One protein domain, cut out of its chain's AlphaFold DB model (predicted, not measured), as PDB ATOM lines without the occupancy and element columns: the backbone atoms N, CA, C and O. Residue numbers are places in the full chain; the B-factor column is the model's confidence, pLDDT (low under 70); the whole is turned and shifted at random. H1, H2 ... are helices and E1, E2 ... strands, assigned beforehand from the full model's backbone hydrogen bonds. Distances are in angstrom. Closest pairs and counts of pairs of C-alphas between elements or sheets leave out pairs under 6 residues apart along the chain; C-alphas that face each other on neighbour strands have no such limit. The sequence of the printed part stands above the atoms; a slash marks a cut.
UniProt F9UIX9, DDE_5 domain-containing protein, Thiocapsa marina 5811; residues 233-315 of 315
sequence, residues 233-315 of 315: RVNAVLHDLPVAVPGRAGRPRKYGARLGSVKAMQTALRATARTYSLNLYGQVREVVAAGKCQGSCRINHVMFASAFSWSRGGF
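What this domain is: This is residues 233 to 315 of the 315 residues of the protein "DDE_5 domain-containing protein" of Thiocapsa marina 5811 (UniProt F9UIX9). Helix H1 bridges two small antiparallel sheets, E1-E2 and E3-E4-E5, while residues 246 to 251 and 309 to 315 stick out. The class is mixed, with under half of the 83 printed residues in named elements, E1 E2 H1 E3 E4 E5. It is only just loose, close to extended, with a radius of gyration of the C-alphas of 17.7 A, spanning 62 by 27 by 23 A.

Where its parts are: Find E3, residues 274 to 280, starting at C-alpha (253.074, 344.949, 158.092); E4, 283 to 290, runs 22.1 A; E5, 304 to 306, ends at (258.079, 348.992, 167.006). Before them come E1, 237 to 239, E2, 258 to 261, and H1, 262 to 272.

How they stand to each other: E3, E4 and E5 form a meander, each the antiparallel neighbour of the one before; N 276 and O 287 are 2.8 A apart. H1 is on one face, two layers; its closest C-alphas to E4 are Thr 272 and Ala 290, 6.1 A. In H1, 5 of 7 O i to N i+4 pairs are within hydrogen-bond range.

The domain as a whole: The printed part has no cut; links E1 to E2 and E4 to E5 are long; residues 293 to 315 have pLDDT under 70.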
ATOM      1  N   ARG A 233     264.015 343.577 176.227       85.19
ATOM      2  CA  ARG A 233     265.032 344.635 176.222       85.19
ATOM      3  C   ARG A 233     265.734 344.655 174.869       85.19
ATOM      4  O   ARG A 233     266.100 343.607 174.350       85.19
ATOM      5  N   VAL A 234     265.970 345.848 174.327       86.38
ATOM      6  CA  VAL A 234     266.580 346.047 172.997       86.38
ATOM      7  C   VAL A 234     267.961 345.392 172.853       86.38
ATOM      8  O   VAL A 234     268.338 344.949 171.769       86.38
ATOM      9  N   ASN A 235     268.694 345.282 173.959       86.69
ATOM     10  CA  ASN A 235     270.014 344.663 174.036       86.69
ATOM     11  C   ASN A 235     269.980 343.179 174.446       86.69
ATOM     12  O   ASN A 235     271.039 342.574 174.595       86.69
ATOM     13  N   ALA A 236     268.801 342.577 174.643       87.25
ATOM     14  CA  ALA A 236     268.714 341.158 174.963       87.25
ATOM     15  C   ALA A 236     269.205 340.319 173.776       87.25
ATOM     16  O   ALA A 236     268.862 340.594 172.625       87.25
ATOM     17  N   VAL A 237     270.004 339.292 174.065       89.12
ATOM     18  CA  VAL A 237     270.473 338.327 173.067       89.12
ATOM     19  C   VAL A 237     269.456 337.200 172.952       89.12
ATOM     20  O   VAL A 237     269.050 336.609 173.955       89.12
ATOM     21  N   LEU A 238     269.045 336.919 171.722       88.56
ATOM     22  CA  LEU A 238     268.112 335.862 171.381       88.56
ATOM     23  C   LEU A 238     268.883 334.598 171.007       88.56
ATOM     24  O   LEU A 238     269.930 334.645 170.355       88.56
ATOM     25  N   HIS A 239     268.342 333.465 171.428       87.88
ATOM     26  CA  HIS A 239     268.861 332.143 171.127       87.88
ATOM     27  C   HIS A 239     267.711 331.255 170.681       87.88
ATOM     28  O   HIS A 239     266.598 331.403 171.184       87.88
ATOM     29  N   ASP A 240     268.000 330.327 169.779       87.19
ATOM     30  CA  ASP A 240     267.050 329.295 169.398       87.19
ATOM     31  C   ASP A 240     266.813 328.312 170.556       87.19
ATOM     32  O   ASP A 240     267.528 328.310 171.572       87.19
ATOM     33  N   LEU A 241     265.816 327.447 170.396       84.56
ATOM     34  CA  LEU A 241     265.605 326.327 171.297       84.56
ATOM     35  C   LEU A 241     266.814 325.376 171.236       84.56
ATOM     36  O   LEU A 241     267.370 325.135 170.162       84.56
ATOM     37  N   PRO A 242     267.268 324.841 172.383       85.56
ATOM     38  CA  PRO A 242     268.336 323.856 172.378       85.56
ATOM     39  C   PRO A 242     267.856 322.581 171.675       85.56
ATOM     40  O   PRO A 242     266.808 322.037 172.017       85.56
ATOM     41  N   VAL A 243     268.641 322.090 170.718       82.88
ATOM     42  CA  VAL A 243     268.409 320.785 170.088       82.88
ATOM     43  C   VAL A 243     268.882 319.698 171.051       82.88
ATOM     44  O   VAL A 243     270.021 319.739 171.528       82.88
ATOM     45  N   ALA A 244     268.002 318.749 171.372       77.94
ATOM     46  CA  ALA A 244     268.374 317.582 172.160       77.94
ATOM     47  C   ALA A 244     269.266 316.670 171.309       77.94
ATOM     48  O   ALA A 244     268.883 316.292 170.207       77.94
ATOM     49  N   VAL A 245     270.448 316.327 171.819       78.81
ATOM     50  CA  VAL A 245     271.352 315.359 171.188       78.81
ATOM     51  C   VAL A 245     271.384 314.125 172.091       78.81
ATOM     52  O   VAL A 245     271.973 314.207 173.175       78.81
ATOM     53  N   PRO A 246     270.704 313.023 171.715       77.38
ATOM     54  CA  PRO A 246     270.701 311.787 172.492       77.38
ATOM     55  C   PRO A 246     272.127 311.259 172.708       77.38
ATOM     56  O   PRO A 246     272.985 311.417 171.845       77.38
ATOM     57  N   GLY A 247     272.394 310.649 173.865       77.31
ATOM     58  CA  GLY A 247     273.668 309.971 174.148       77.31
ATOM     59  C   GLY A 247     274.838 310.863 174.582       77.31
ATOM     60  O   GLY A 247     275.891 310.346 174.947       77.31
ATOM     61  N   ARG A 248     274.690 312.194 174.611       73.75
ATOM     62  CA  ARG A 248     275.755 313.076 175.112       73.75
ATOM     63  C   ARG A 248     275.737 313.147 176.641       73.75
ATOM     64  O   ARG A 248     274.764 313.615 177.227       73.75
ATOM     65  N   ALA A 249     276.840 312.752 177.275       75.62
ATOM     66  CA  ALA A 249     277.021 312.900 178.715       75.62
ATOM     67  C   ALA A 249     276.992 314.382 179.142       75.62
ATOM     68  O   ALA A 249     277.570 315.252 178.482       75.62
ATOM     69  N   GLY A 250     276.332 314.663 180.269       80.56
ATOM     70  CA  GLY A 250     276.283 315.983 180.899       80.56
ATOM     71  C   GLY A 250     274.940 316.709 180.783       80.56
ATOM     72  O   GLY A 250     273.967 316.233 180.200       80.56
ATOM     73  N   ARG A 251     274.870 317.897 181.395       78.69
ATOM     74  CA  ARG A 251     273.646 318.706 181.433       78.69
ATOM     75  C   ARG A 251     273.289 319.209 180.023       78.69
ATOM     76  O   ARG A 251     274.139 319.843 179.392       78.69
ATOM     77  N   PRO A 252     272.035 319.044 179.561       81.38
ATOM     78  CA  PRO A 252     271.593 319.592 178.284       81.38
ATOM     79  C   PRO A 252     271.856 321.096 178.169       81.38
ATOM     80  O   PRO A 252     271.758 321.844 179.152       81.38
ATOM     81  N   ARG A 253     272.161 321.555 176.950       81.94
ATOM     82  CA  ARG A 253     272.364 322.981 176.674       81.94
ATOM     83  C   ARG A 253     271.117 323.777 177.061       81.94
ATOM     84  O   ARG A 253     269.990 323.384 176.780       81.94
ATOM     85  N   LYS A 254     271.332 324.940 177.679       81.12
ATOM     86  CA  LYS A 254     270.249 325.867 178.043       81.12
ATOM     87  C   LYS A 254     269.708 326.643 176.836       81.12
ATOM     88  O   LYS A 254     268.548 327.041 176.852       81.12
ATOM     89  N   TYR A 255     270.554 326.879 175.836       85.69
ATOM     90  CA  TYR A 255     270.275 327.712 174.670       85.69
ATOM     91  C   TYR A 255     270.745 327.004 173.395       85.69
ATOM     92  O   TYR A 255     271.762 326.303 173.425       85.69
ATOM     93  N   GLY A 256     270.010 327.189 172.299       87.88
ATOM     94  CA  GLY A 256     270.413 326.796 170.951       87.88
ATOM     95  C   GLY A 256     271.317 327.839 170.289       87.88
ATOM     96  O   GLY A 256     272.018 328.605 170.962       87.88
ATOM     97  N   ALA A 257     271.300 327.866 168.956       89.19
ATOM     98  CA  ALA A 257     272.092 328.800 168.163       89.19
ATOM     99  C   ALA A 257     271.788 330.259 168.539       89.19
ATOM    100  O   ALA A 257     270.647 330.622 168.823       89.19
ATOM    101  N   ARG A 258     272.815 331.109 168.561       90.62
ATOM    102  CA  ARG A 258     272.649 332.543 168.814       90.62
ATOM    103  C   ARG A 258     272.021 333.199 167.584       90.62
ATOM    104  O   ARG A 258     272.533 333.051 166.484       90.62
ATOM    105  N   LEU A 259     270.954 333.965 167.791       87.38
ATOM    106  CA  LEU A 259     270.172 334.609 166.725       87.38
ATOM    107  C   LEU A 259     270.453 336.114 166.593       87.38
ATOM    108  O   LEU A 259     269.852 336.786 165.762       87.38
ATOM    109  N   GLY A 260     271.328 336.652 167.445       88.75
ATOM    110  CA  GLY A 260     271.627 338.083 167.526       88.75
ATOM    111  C   GLY A 260     270.864 338.790 168.646       88.75
ATOM    112  O   GLY A 260     270.245 338.158 169.499       88.75
ATOM    113  N   SER A 261     270.966 340.117 168.695       88.81
ATOM    114  CA  SER A 261     270.214 340.926 169.656       88.81
ATOM    115  C   SER A 261     268.791 341.198 169.168       88.81
ATOM    116  O   SER A 261     268.502 341.131 167.974       88.81
ATOM    117  N   VAL A 262     267.908 341.583 170.091       87.62
ATOM    118  CA  VAL A 262     266.565 342.102 169.782       87.62
ATOM    119  C   VAL A 262     266.648 343.244 168.763       87.62
ATOM    120  O   VAL A 262     265.878 343.261 167.808       87.62
ATOM    121  N   LYS A 263     267.625 344.153 168.892       88.44
ATOM    122  CA  LYS A 263     267.846 345.222 167.907       88.44
ATOM    123  C   LYS A 263     268.201 344.695 166.516       88.44
ATOM    124  O   LYS A 263     267.619 345.153 165.539       88.44
ATOM    125  N   ALA A 264     269.134 343.750 166.427       88.25
ATOM    126  CA  ALA A 264     269.543 343.172 165.149       88.25
ATOM    127  C   ALA A 264     268.369 342.453 164.467       88.25
ATOM    128  O   ALA A 264     268.123 342.652 163.279       88.25
ATOM    129  N   MET A 265     267.589 341.693 165.241       87.38
ATOM    130  CA  MET A 265     266.405 340.999 164.735       87.38
ATOM    131  C   MET A 265     265.314 341.972 164.274       87.38
ATOM    132  O   MET A 265     264.720 341.758 163.222       87.38
ATOM    133  N   GLN A 266     265.085 343.061 165.015       86.38
ATOM    134  CA  GLN A 266     264.172 344.126 164.600       86.38
ATOM    135  C   GLN A 266     264.572 344.703 163.236       86.38
ATOM    136  O   GLN A 266     263.719 344.855 162.366       86.38
ATOM    137  N   THR A 267     265.856 345.029 163.048       89.12
ATOM    138  CA  THR A 267     266.364 345.584 161.787       89.12
ATOM    139  C   THR A 267     266.166 344.602 160.636       89.12
ATOM    140  O   THR A 267     265.642 344.996 159.598       89.12
ATOM    141  N   ALA A 268     266.504 343.326 160.837       88.38
ATOM    142  CA  ALA A 268     266.367 342.292 159.812       88.38
ATOM    143  C   ALA A 268     264.905 342.038 159.401       88.38
ATOM    144  O   ALA A 268     264.617 341.823 158.230       88.38
ATOM    145  N   LEU A 269     263.965 342.090 160.351       88.12
ATOM    146  CA  LEU A 269     262.544 341.842 160.083       88.12
ATOM    147  C   LEU A 269     261.794 343.068 159.549       88.12
ATOM    148  O   LEU A 269     260.637 342.937 159.147       88.12
ATOM    149  N   ARG A 270     262.422 344.250 159.527       87.56
ATOM    150  CA  ARG A 270     261.754 345.510 159.170       87.56
ATOM    151  C   ARG A 270     261.155 345.485 157.764       87.56
ATOM    152  O   ARG A 270     260.054 345.988 157.590       87.56
ATOM    153  N   ALA A 271     261.834 344.854 156.807       87.50
ATOM    154  CA  ALA A 271     261.345 344.710 155.433       87.50
ATOM    155  C   ALA A 271     260.084 343.829 155.323       87.50
ATOM    156  O   ALA A 271     259.310 343.972 154.388       87.50
ATOM    157  N   THR A 272     259.858 342.938 156.293       88.38
ATOM    158  CA  THR A 272     258.683 342.045 156.344       88.38
ATOM    159  C   THR A 272     257.564 342.571 157.246       88.38
ATOM    160  O   THR A 272     256.555 341.893 157.451       88.38
ATOM    161  N   ALA A 273     257.751 343.751 157.843       89.56
ATOM    162  CA  ALA A 273     256.780 344.322 158.757       89.56
ATOM    163  C   ALA A 273     255.528 344.768 158.001       89.56
ATOM    164  O   ALA A 273     255.605 345.380 156.940       89.56
ATOM    165  N   ARG A 274     254.368 344.475 158.582       90.25
ATOM    166  CA  ARG A 274     253.074 344.949 158.092       90.25
ATOM    167  C   ARG A 274     252.602 346.108 158.950       90.25
ATOM    168  O   ARG A 274     252.845 346.112 160.160       90.25
ATOM    169  N   THR A 275     251.919 347.056 158.327       91.00
ATOM    170  CA  THR A 275     251.247 348.152 159.025       91.00
ATOM    171  C   THR A 275     249.879 347.685 159.507       91.00
ATOM    172  O   THR A 275     249.141 347.021 158.784       91.00
ATOM    173  N   TYR A 276     249.552 348.034 160.744       89.12
ATOM    174  CA  TYR A 276     248.275 347.779 161.390       89.12
ATOM    175  C   TYR A 276     247.730 349.103 161.905       89.12
ATOM    176  O   TYR A 276     248.455 349.867 162.540       89.12
ATOM    177  N   SER A 277     246.445 349.349 161.685       88.94
ATOM    178  CA  SER A 277     245.739 350.467 162.306       88.94
ATOM    179  C   SER A 277     245.121 350.009 163.622       88.94
ATOM    180  O   SER A 277     244.314 349.080 163.641       88.94
ATOM    181  N   LEU A 278     245.503 350.642 164.731       85.19
ATOM    182  CA  LEU A 278     245.007 350.326 166.070       85.19
ATOM    183  C   LEU A 278     244.413 351.566 166.731       85.19
ATOM    184  O   LEU A 278     245.004 352.640 166.682       85.19
ATOM    185  N   ASN A 279     243.292 351.410 167.432       80.25
ATOM    186  CA  ASN A 279     242.789 352.461 168.313       80.25
ATOM    187  C   ASN A 279     243.587 352.454 169.629       80.25
ATOM    188  O   ASN A 279     243.429 351.564 170.468       80.25
ATOM    189  N   LEU A 280     244.471 353.436 169.795       77.25
ATOM    190  CA  LEU A 280     245.310 353.629 170.972       77.25
ATOM    191  C   LEU A 280     244.982 354.979 171.608       77.25
ATOM    192  O   LEU A 280     245.124 356.025 170.984       77.25
ATOM    193  N   TYR A 281     244.567 354.948 172.877       72.19
ATOM    194  CA  TYR A 281     244.212 356.143 173.654       72.19
ATOM    195  C   TYR A 281     243.141 357.034 172.994       72.19
ATOM    196  O   TYR A 281     243.164 358.251 173.143       72.19
ATOM    197  N   GLY A 282     242.185 356.425 172.285       76.19
ATOM    198  CA  GLY A 282     241.090 357.142 171.626       76.19
ATOM    199  C   GLY A 282     241.445 357.712 170.252       76.19
ATOM    200  O   GLY A 282     240.637 358.440 169.688       76.19
ATOM    201  N   GLN A 283     242.619 357.382 169.711       82.06
ATOM    202  CA  GLN A 283     243.051 357.773 168.371       82.06
ATOM    203  C   GLN A 283     243.453 356.543 167.562       82.06
ATOM    204  O   GLN A 283     244.078 355.622 168.089       82.06
ATOM    205  N   VAL A 284     243.143 356.539 166.266       87.12
ATOM    206  CA  VAL A 284     243.690 355.539 165.345       87.12
ATOM    207  C   VAL A 284     245.165 355.858 165.119       87.12
ATOM    208  O   VAL A 284     245.522 356.980 164.771       87.12
ATOM    209  N   ARG A 285     246.030 354.875 165.367       88.31
ATOM    210  CA  ARG A 285     247.473 354.959 165.159       88.31
ATOM    211  C   ARG A 285     247.929 353.808 164.290       88.31
ATOM    212  O   ARG A 285     247.545 352.661 164.521       88.31
ATOM    213  N   GLU A 286     248.804 354.115 163.350       90.75
ATOM    214  CA  GLU A 286     249.514 353.098 162.596       90.75
ATOM    215  C   GLU A 286     250.667 352.541 163.427       90.75
ATOM    216  O   GLU A 286     251.478 353.272 164.002       90.75
ATOM    217  N   VAL A 287     250.740 351.219 163.502       88.06
ATOM    218  CA  VAL A 287     251.856 350.498 164.105       88.06
ATOM    219  C   VAL A 287     252.373 349.472 163.117       88.06
ATOM    220  O   VAL A 287     251.602 348.837 162.405       88.06
ATOM    221  N   VAL A 288     253.683 349.266 163.095       88.50
ATOM    222  CA  VAL A 288     254.290 348.216 162.276       88.50
ATOM    223  C   VAL A 288     254.623 347.012 163.141       88.50
ATOM    224  O   VAL A 288     255.176 347.156 164.237       88.50
ATOM    225  N   ALA A 289     254.295 345.823 162.643       87.62
ATOM    226  CA  ALA A 289     254.668 344.579 163.291       87.62
ATOM    227  C   ALA A 289     255.141 343.521 162.295       87.62
ATOM    228  O   ALA A 289     254.544 343.300 161.243       87.62
ATOM    229  N   ALA A 290     256.212 342.838 162.683       86.94
ATOM    230  CA  ALA A 290     256.709 341.623 162.056       86.94
ATOM    231  C   ALA A 290     256.748 340.507 163.103       86.94
ATOM    232  O   ALA A 290     256.911 340.770 164.304       86.94
ATOM    233  N   GLY A 291     256.606 339.266 162.641       79.94
ATOM    234  CA  GLY A 291     256.621 338.088 163.494       79.94
ATOM    235  C   GLY A 291     257.607 337.040 163.013       79.94
ATOM    236  O   GLY A 291     257.787 336.842 161.815       79.94
ATOM    237  N   LYS A 292     258.231 336.350 163.967       74.12
ATOM    238  CA  LYS A 292     259.023 335.144 163.721       74.12
ATOM    239  C   LYS A 292     258.639 334.101 164.762       74.12
ATOM    240  O   LYS A 292     258.762 334.353 165.957       74.12
ATOM    241  N   CYS A 293     258.167 332.945 164.310       67.06
ATOM    242  CA  CYS A 293     257.872 331.811 165.182       67.06
ATOM    243  C   CYS A 293     259.123 330.939 165.336       67.06
ATOM    244  O   CYS A 293     259.829 330.694 164.359       67.06
ATOM    245  N   GLN A 294     259.394 330.462 166.552       60.44
ATOM    246  CA  GLN A 294     260.457 329.488 166.816       60.44
ATOM    247  C   GLN A 294     259.898 328.291 167.595       60.44
ATOM    248  O   GLN A 294     259.323 328.458 168.673       60.44
ATOM    249  N   GLY A 295     260.072 327.090 167.030       52.50
ATOM    250  CA  GLY A 295     259.609 325.808 167.575       52.50
ATOM    251  C   GLY A 295     258.137 325.456 167.300       52.50
ATOM    252  O   GLY A 295     257.380 326.238 166.728       52.50
ATOM    253  N   SER A 296     257.727 324.263 167.757       31.03
ATOM    254  CA  SER A 296     256.328 323.797 167.815       31.03
ATOM    255  C   SER A 296     255.557 324.585 168.882       31.03
ATOM    256  O   SER A 296     255.263 324.099 169.975       31.03
ATOM    257  N   CYS A 297     255.263 325.846 168.593       30.34
ATOM    258  CA  CYS A 297     254.458 326.696 169.450       30.34
ATOM    259  C   CYS A 297     253.287 327.223 168.617       30.34
ATOM    260  O   CYS A 297     253.439 328.173 167.858       30.34
ATOM    261  N   ARG A 298     252.091 326.643 168.796       26.23
ATOM    262  CA  ARG A 298     250.794 327.216 168.364       26.23
ATOM    263  C   ARG A 298     250.425 328.480 169.171       26.23
ATOM    264  O   ARG A 298     249.269 328.716 169.506       26.23
ATOM    265  N   ILE A 299     251.418 329.281 169.556       30.84
ATOM    266  CA  ILE A 299     251.259 330.490 170.360       30.84
ATOM    267  C   ILE A 299     252.130 331.569 169.719       30.84
ATOM    268  O   ILE A 299     253.356 331.530 169.801       30.84
ATOM    269  N   ASN A 300     251.462 332.525 169.076       26.17
ATOM    270  CA  ASN A 300     252.041 333.713 168.459       26.17
ATOM    271  C   ASN A 300     252.780 334.566 169.504       26.17
ATOM    272  O   ASN A 300     252.178 335.432 170.131       26.17
ATOM    273  N   HIS A 301     254.083 334.357 169.693       32.34
ATOM    274  CA  HIS A 301     254.923 335.277 170.463       32.34
ATOM    275  C   HIS A 301     256.298 335.451 169.821       32.34
ATOM    276  O   HIS A 301     257.285 334.915 170.304       32.34
ATOM    277  N   VAL A 302     256.344 336.281 168.779       31.45
ATOM    278  CA  VAL A 302     257.214 337.466 168.731       31.45
ATOM    279  C   VAL A 302     256.420 338.508 167.950       31.45
ATOM    280  O   VAL A 302     256.301 338.392 166.739       31.45
ATOM    281  N   MET A 303     255.828 339.495 168.622       32.09
ATOM    282  CA  MET A 303     255.322 340.689 167.945       32.09
ATOM    283  C   MET A 303     256.299 341.808 168.285       32.09
ATOM    284  O   MET A 303     256.315 342.311 169.410       32.09
ATOM    285  N   PHE A 304     257.170 342.165 167.340       34.16
ATOM    286  CA  PHE A 304     257.879 343.437 167.422       34.16
ATOM    287  C   PHE A 304     256.881 344.529 167.051       34.16
ATOM    288  O   PHE A 304     256.778 344.889 165.888       34.16
ATOM    289  N   ALA A 305     256.140 345.056 168.023       32.59
ATOM    290  CA  ALA A 305     255.496 346.349 167.848       32.59
ATOM    291  C   ALA A 305     256.574 347.420 168.051       32.59
ATOM    292  O   ALA A 305     256.787 347.909 169.162       32.59
ATOM    293  N   SER A 306     257.324 347.745 166.997       33.50
ATOM    294  CA  SER A 306     258.079 348.992 167.006       33.50
ATOM    295  C   SER A 306     257.109 350.110 166.661       33.50
ATOM    296  O   SER A 306     256.891 350.399 165.489       33.50
ATOM    297  N   ALA A 307     256.545 350.758 167.678       28.61
ATOM    298  CA  ALA A 307     256.124 352.142 167.522       28.61
ATOM    299  C   ALA A 307     257.412 352.962 167.336       28.61
ATOM    300  O   ALA A 307     258.054 353.373 168.304       28.61
ATOM    301  N   PHE A 308     257.890 353.065 166.094       26.25
ATOM    302  CA  PHE A 308     258.940 354.014 165.753       26.25
ATOM    303  C   PHE A 308     258.372 355.426 165.917       26.25
ATOM    304  O   PHE A 308     257.260 355.693 165.481       26.25
ATOM    305  N   SER A 309     259.178 356.304 166.514       26.62
ATOM    306  CA  SER A 309     258.936 357.737 166.689       26.62
ATOM    307  C   SER A 309     257.823 358.113 167.679       26.62
ATOM    308  O   SER A 309     256.659 358.272 167.334       26.62
ATOM    309  N   TRP A 310     258.216 358.367 168.930       27.77
ATOM    310  CA  TRP A 310     257.676 359.542 169.607       27.77
ATOM    311  C   TRP A 310     258.556 360.709 169.173       27.77
ATOM    312  O   TRP A 310     259.626 360.922 169.748       27.77
ATOM    313  N   SER A 311     258.136 361.455 168.152       24.03
ATOM    314  CA  SER A 311     258.563 362.843 168.056       24.03
ATOM    315  C   SER A 311     258.105 363.502 169.353       24.03
ATOM    316  O   SER A 311     256.908 363.520 169.649       24.03
ATOM    317  N   ARG A 312     259.049 363.989 170.161       31.17
ATOM    318  CA  ARG A 312     258.749 364.962 171.213       31.17
ATOM    319  C   ARG A 312     258.255 366.234 170.512       31.17
ATOM    320  O   ARG A 312     259.037 367.138 170.265       31.17
ATOM    321  N   GLY A 313     256.991 366.238 170.100       25.34
ATOM    322  CA  GLY A 313     256.252 367.452 169.776       25.34
ATOM    323  C   GLY A 313     255.920 368.136 171.094       25.34
ATOM    324  O   GLY A 313     255.467 367.464 172.021       25.34
ATOM    325  N   GLY A 314     256.273 369.414 171.181       30.77
ATOM    326  CA  GLY A 314     256.345 370.208 172.400       30.77
ATOM    327  C   GLY A 314     255.116 370.152 173.304       30.77
ATOM    328  O   GLY A 314     253.975 370.100 172.851       30.77
ATOM    329  N   PHE A 315     255.411 370.203 174.598       30.45
ATOM    330  CA  PHE A 315     254.749 371.125 175.510       30.45
ATOM    331  C   PHE A 315     255.780 372.179 175.894       30.45
ATOM    332  O   PHE A 315     256.961 371.778 176.045       30.45
TER     333      PHE A 315